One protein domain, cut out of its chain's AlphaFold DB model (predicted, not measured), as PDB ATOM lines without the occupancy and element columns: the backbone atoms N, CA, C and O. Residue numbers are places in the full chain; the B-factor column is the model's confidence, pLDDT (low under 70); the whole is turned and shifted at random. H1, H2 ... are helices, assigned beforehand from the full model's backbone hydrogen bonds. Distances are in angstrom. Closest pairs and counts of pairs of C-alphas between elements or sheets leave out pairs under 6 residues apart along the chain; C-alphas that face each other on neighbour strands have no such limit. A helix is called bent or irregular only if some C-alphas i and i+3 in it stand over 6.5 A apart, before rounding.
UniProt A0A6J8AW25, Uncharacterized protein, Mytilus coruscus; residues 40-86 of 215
ATOM      1  N   HIS A  40     136.698 125.040 158.506       83.19
ATOM      2  CA  HIS A  40     136.613 126.242 157.660       83.19
ATOM      3  C   HIS A  40     137.427 126.172 156.351       83.19
ATOM      4  O   HIS A  40     137.183 126.952 155.432       83.19
ATOM      5  N   LEU A  41     138.383 125.244 156.232       85.50
ATOM      6  CA  LEU A  41     139.208 125.048 155.033       85.50
ATOM      7  C   LEU A  41     138.789 123.821 154.217       85.50
ATOM      8  O   LEU A  41     139.313 123.620 153.118       85.50
ATOM      9  N   GLN A  42     137.847 123.012 154.709       85.69
ATOM     10  CA  GLN A  42     137.378 121.818 154.002       85.69
ATOM     11  C   GLN A  42     136.691 122.172 152.677       85.69
ATOM     12  O   GLN A  42     136.915 121.485 151.679       85.69
ATOM     13  N   ASP A  43     135.928 123.272 152.621       86.19
ATOM     14  CA  ASP A  43     135.343 123.775 151.365       86.19
ATOM     15  C   ASP A  43     136.438 124.127 150.347       86.19
ATOM     16  O   ASP A  43     136.398 123.704 149.188       86.19
ATOM     17  N   LEU A  44     137.473 124.840 150.796       85.56
ATOM     18  CA  LEU A  44     138.580 125.262 149.942       85.56
ATOM     19  C   LEU A  44     139.383 124.065 149.416       85.56
ATOM     20  O   LEU A  44     139.712 124.027 148.225       85.56
ATOM     21  N   LEU A  45     139.660 123.084 150.279       85.62
ATOM     22  CA  LEU A  45     140.320 121.834 149.906       85.62
ATOM     23  C   LEU A  45     139.471 121.043 148.905       85.62
ATOM     24  O   LEU A  45     139.997 120.577 147.898       85.62
ATOM     25  N   THR A  46     138.159 120.946 149.131       87.50
ATOM     26  CA  THR A  46     137.232 120.218 148.252       87.50
ATOM     27  C   THR A  46     137.164 120.858 146.869       87.50
ATOM     28  O   THR A  46     137.276 120.168 145.857       87.50
ATOM     29  N   ARG A  47     137.043 122.188 146.803       87.19
ATOM     30  CA  ARG A  47     136.939 122.941 145.542       87.19
ATOM     31  C   ARG A  47     138.240 122.953 144.751       87.19
ATOM     32  O   ARG A  47     138.207 122.842 143.528       87.19
ATOM     33  N   SER A  48     139.370 123.082 145.441       86.75
ATOM     34  CA  SER A  48     140.694 123.125 144.806       86.75
ATOM     35  C   SER A  48     141.226 121.724 144.484       86.75
ATOM     36  O   SER A  48     142.050 121.569 143.588       86.75
ATOM     37  N   GLY A  49     140.734 120.698 145.187       83.75
ATOM     38  CA  GLY A  49     141.129 119.294 145.061       83.75
ATOM     39  C   GLY A  49     140.520 118.534 143.882       83.75
ATOM     40  O   GLY A  49     141.028 117.468 143.541       83.75
ATOM     41  N   THR A  50     139.475 119.059 143.234       83.56
ATOM     42  CA  THR A  50     138.680 118.351 142.204       83.56
ATOM     43  C   THR A  50     139.484 117.843 141.003       83.56
ATOM     44  O   THR A  50     139.103 116.848 140.388       83.56
ATOM     45  N   HIS A  51     140.598 118.501 140.678       86.50
ATOM     46  CA  HIS A  51     141.453 118.167 139.536       86.50
ATOM     47  C   HIS A  51     142.852 117.678 139.934       86.50
ATOM     48  O   HIS A  51     143.715 117.537 139.068       86.50
ATOM     49  N   LEU A  52     143.090 117.424 141.223       85.50
ATOM     50  CA  LEU A  52     144.405 117.063 141.746       85.50
ATOM     51  C   LEU A  52     144.524 115.561 141.998       85.50
ATOM     52  O   LEU A  52     143.562 114.879 142.357       85.50
ATOM     53  N   THR A  53     145.736 115.043 141.827       89.81
ATOM     54  CA  THR A  53     146.058 113.665 142.195       89.81
ATOM     55  C   THR A  53     146.047 113.505 143.721       89.81
ATOM     56  O   THR A  53     146.297 114.471 144.445       89.81
ATOM     57  N   PRO A  54     145.827 112.292 144.259       84.06
ATOM     58  CA  PRO A  54     145.757 112.082 145.708       84.06
ATOM     59  C   PRO A  54     147.037 112.512 146.446       84.06
ATOM     60  O   PRO A  54     146.962 112.994 147.568       84.06
ATOM     61  N   LYS A  55     148.210 112.419 145.802       85.50
ATOM     62  CA  LYS A  55     149.475 112.920 146.372       85.50
ATOM     63  C   LYS A  55     149.501 114.444 146.489       85.50
ATOM     64  O   LYS A  55     150.021 114.975 147.461       85.50
ATOM     65  N   GLU A  56     148.961 115.147 145.500       87.38
ATOM     66  CA  GLU A  56     148.894 116.610 145.509       87.38
ATOM     67  C   GLU A  56     147.829 117.117 146.481       87.38
ATOM     68  O   GLU A  56     148.039 118.140 147.126       87.38
ATOM     69  N   GLN A  57     146.727 116.380 146.638       87.44
ATOM     70  CA  GLN A  57     145.711 116.675 147.648       87.44
ATOM     71  C   GLN A  57     146.287 116.594 149.069       87.44
ATOM     72  O   GLN A  57     145.993 117.467 149.883       87.44
ATOM     73  N   THR A  58     147.163 115.623 149.358       86.31
ATOM     74  CA  THR A  58     147.873 115.552 150.649       86.31
ATOM     75  C   THR A  58     148.790 116.757 150.862       86.31
ATOM     76  O   THR A  58     148.711 117.408 151.900       86.31
ATOM     77  N   THR A  59     149.604 117.120 149.867       88.50
ATOM     78  CA  THR A  59     150.480 118.303 149.950       88.50
ATOM     79  C   THR A  59     149.681 119.598 150.136       88.50
ATOM     80  O   THR A  59     150.087 120.488 150.883       88.50
ATOM     81  N   LEU A  60     148.530 119.715 149.469       88.38
ATOM     82  CA  LEU A  60     147.629 120.855 149.611       88.38
ATOM     83  C   LEU A  60     147.026 120.920 151.020       88.38
ATOM     84  O   LEU A  60     147.003 121.995 151.613       88.38
ATOM     85  N   ALA A  61     146.589 119.787 151.573       87.00
ATOM     86  CA  ALA A  61     146.076 119.699 152.937       87.00
ATOM     87  C   ALA A  61     147.125 120.134 153.977       87.00
ATOM     88  O   ALA A  61     146.828 120.953 154.849       87.00
ATOM     89  N   GLU A  62     148.372 119.672 153.842       89.50
ATOM     90  CA  GLU A  62     149.488 120.100 154.699       89.50
ATOM     91  C   GLU A  62     149.747 121.612 154.597       89.50
ATOM     92  O   GLU A  62     149.966 122.287 155.608       89.50
ATOM     93  N   LEU A  63     149.692 122.167 153.383       89.69
ATOM     94  CA  LEU A  63     149.916 123.590 153.141       89.69
ATOM     95  C   LEU A  63     148.790 124.461 153.714       89.69
ATOM     96  O   LEU A  63     149.067 125.501 154.309       89.69
ATOM     97  N   LEU A  64     147.537 124.023 153.581       89.44
ATOM     98  CA  LEU A  64     146.382 124.695 154.175       89.44
ATOM     99  C   LEU A  64     146.444 124.672 155.702       89.44
ATOM    100  O   LEU A  64     146.162 125.685 156.332       89.44
ATOM    101  N   ASN A  65     146.882 123.565 156.301       86.44
ATOM    102  CA  ASN A  65     147.040 123.478 157.751       86.44
ATOM    103  C   ASN A  65     148.186 124.383 158.258       86.44
ATOM    104  O   ASN A  65     148.060 125.044 159.292       86.44
ATOM    105  N   LYS A  66     149.279 124.497 157.487       88.25
ATOM    106  CA  LYS A  66     150.409 125.390 157.794       88.25
ATOM    107  C   LYS A  66     150.037 126.878 157.782       88.25
ATOM    108  O   LYS A  66     150.594 127.623 158.581       88.25
ATOM    109  N   TYR A  67     149.150 127.302 156.881       87.44
ATOM    110  CA  TYR A  67     148.738 128.706 156.717       87.44
ATOM    111  C   TYR A  67     147.272 128.944 157.105       87.44
ATOM    112  O   TYR A  67     146.627 129.852 156.584       87.44
ATOM    113  N   GLN A  68     146.728 128.119 158.004       83.19
ATOM    114  CA  GLN A  68     145.320 128.181 158.410       83.19
ATOM    115  C   GLN A  68     144.921 129.518 159.055       83.19
ATOM    116  O   GLN A  68     143.752 129.876 159.078       83.19
ATOM    117  N   ASP A  69     145.887 130.255 159.596       79.75
ATOM    118  CA  ASP A  69     145.738 131.557 160.245       79.75
ATOM    119  C   ASP A  69     145.648 132.732 159.260       79.75
ATOM    120  O   ASP A  69     145.207 133.817 159.634       79.75
ATOM    121  N   VAL A  70     146.046 132.525 158.002       83.88
ATOM    122  CA  VAL A  70     145.939 133.528 156.929       83.88
ATOM    123  C   VAL A  70     144.508 133.623 156.397       83.88
ATOM    124  O   VAL A  70     144.108 134.656 155.859       83.88
ATOM    125  N   PHE A  71     143.732 132.548 156.530       83.06
ATOM    126  CA  PHE A  71     142.374 132.467 156.018       83.06
ATOM    127  C   PHE A  71     141.355 132.841 157.093       83.06
ATOM    128  O   PHE A  71     141.481 132.481 158.262       83.06
ATOM    129  N   SER A  72     140.316 133.556 156.671       79.06
ATOM    130  CA  SER A  72     139.153 133.832 157.507       79.06
ATOM    131  C   SER A  72     138.480 132.521 157.911       79.06
ATOM    132  O   SER A  72     138.212 131.665 157.066       79.06
ATOM    133  N   ARG A  73     138.199 132.366 159.204       79.75
ATOM    134  CA  ARG A  73     137.455 131.227 159.760       79.75
ATOM    135  C   ARG A  73     135.965 131.363 159.501       79.75
ATOM    136  O   ARG A  73     135.256 130.363 159.462       79.75
ATOM    137  N   SER A  74     135.509 132.597 159.328       73.75
ATOM    138  CA  SER A  74     134.119 132.935 159.084       73.75
ATOM    139  C   SER A  74     134.010 134.089 158.076       73.75
ATOM    140  O   SER A  74     134.922 134.921 157.988       73.75
ATOM    141  N   PRO A  75     132.924 134.175 157.288       67.31
ATOM    142  CA  PRO A  75     132.653 135.360 156.475       67.31
ATOM    143  C   PRO A  75     132.539 136.640 157.328       67.31
ATOM    144  O   PRO A  75     132.809 137.733 156.828       67.31
ATOM    145  N   GLU A  76     132.223 136.517 158.619       67.94
ATOM    146  CA  GLU A  76     132.162 137.618 159.579       67.94
ATOM    147  C   GLU A  76     133.546 138.191 159.945       67.94
ATOM    148  O   GLU A  76     133.635 139.367 160.300       67.94
ATOM    149  N   ASP A  77     134.639 137.435 159.789       64.50
ATOM    150  CA  ASP A  77     136.003 137.925 160.066       64.50
ATOM    151  C   ASP A  77     136.418 139.022 159.070       64.50
ATOM    152  O   ASP A  77     137.125 139.975 159.408       64.50
ATOM    153  N   ILE A  78     135.943 138.922 157.823       66.56
ATOM    154  CA  ILE A  78     136.148 139.959 156.805       66.56
ATOM    155  C   ILE A  78     135.381 141.220 157.208       66.56
ATOM    156  O   ILE A  78     135.886 142.335 157.056       66.56
ATOM    157  N   GLU A  79     134.183 141.062 157.777       60.94
ATOM    158  CA  GLU A  79     133.432 142.194 158.304       60.94
ATOM    159  C   GLU A  79     134.106 142.819 159.521       60.94
ATOM    160  O   GLU A  79     134.074 144.037 159.651       60.94
ATOM    161  N   GLU A  80     134.714 142.036 160.412       58.41
ATOM    162  CA  GLU A  80     135.447 142.567 161.563       58.41
ATOM    163  C   GLU A  80     136.694 143.347 161.121       58.41
ATOM    164  O   GLU A  80     136.944 144.441 161.627       58.41
ATOM    165  N   LEU A  81     137.403 142.882 160.086       57.84
ATOM    166  CA  LEU A  81     138.493 143.632 159.453       57.84
ATOM    167  C   LEU A  81     138.008 144.929 158.788       57.84
ATOM    168  O   LEU A  81     138.686 145.953 158.870       57.84
ATOM    169  N   ILE A  82     136.822 144.935 158.176       59.03
ATOM    170  CA  ILE A  82     136.211 146.152 157.617       59.03
ATOM    171  C   ILE A  82     135.724 147.091 158.733       59.03
ATOM    172  O   ILE A  82     135.882 148.308 158.617       59.03
ATOM    173  N   LYS A  83     135.185 146.559 159.836       57.28
ATOM    174  CA  LYS A  83     134.745 147.316 161.024       57.28
ATOM    175  C   LYS A  83     135.936 147.950 161.752       57.28
ATOM    176  O   LYS A  83     135.877 149.117 162.134       57.28
ATOM    177  N   LEU A  84     137.053 147.233 161.864       53.66
ATOM    178  CA  LEU A  84     138.309 147.764 162.395       53.66
ATOM    179  C   LEU A  84     138.936 148.791 161.441       53.66
ATOM    180  O   LEU A  84     139.417 149.814 161.913       53.66
ATOM    181  N   ASN A  85     138.854 148.598 160.119       52.31
ATOM    182  CA  ASN A  85     139.343 149.564 159.123       52.31
ATOM    183  C   ASN A  85     138.463 150.817 158.972       52.31
ATOM    184  O   ASN A  85     138.969 151.866 158.586       52.31
ATOM    185  N   THR A  86     137.171 150.753 159.304       51.25
ATOM    186  CA  THR A  86     136.305 151.947 159.383       51.25
ATOM    187  C   THR A  86     136.485 152.711 160.694       51.25
ATOM    188  O   THR A  86     136.315 153.927 160.710       51.25
TER     189      THR A  86
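Overview. This is residues 40 to 86 of the 215 residues of an uncharacterized protein of Mytilus coruscus (UniProt A0A6J8AW25). A helical hairpin of H2 and H1, the two side by side and running opposite ways, makes a small body, and from it a short stretch of chain leads to H3, which sticks out alone at one end and lengthens the whole into a rod. The printed part has 47 residues with three named helices, H1, H2 and H3 in that order along the chain, and no named strand; its class is all helix. It is loose, with a radius of gyration of the C-alphas of 13.5 A, and spans 43 by 18 by 12 A.

Arrangement. The longest helix by residues is H2, residues 54 to 66. It touches H1, residues 40 to 49, and the closest C-alphas of the two are those of Gln 57 and Gly 49, 5.9 A apart. They run opposite ways at a shallow tilt of 30 degrees, a helical hairpin with a tight link of 4 residues. H3, residues 75 to 86, stands free and is apart from both H1 and H2. In H2 every O i to N i+4 pair is within hydrogen-bond range, in H1 5 of 6 and in H3 7 of 8.

Along the chain. H2 is 18.6 A long from first to last C-alpha, and C-alpha 54 is at (145.757, 112.082, 145.708). H1 measures 15.1 A and begins with C-alpha 40 at (136.613, 126.242, 157.660); it is irregular, but only just: C-alphas 40 and 43 are 6.9 A apart. H3 measures 17.2 A and ends with C-alpha 86 at (136.305, 151.947, 159.383).

Size, cuts and confidence. The two C-alphas farthest apart are those of Lys 55 and Thr 86, at 43.2 A. Without residues 75 to 86 the body spans 27 by 17 by 9 A. The printed part has no cut, and the link from H2 to H3 is short, with 8 residues. The mean pLDDT of the printed part is 78.9, and residues 75 to 86 are under 70.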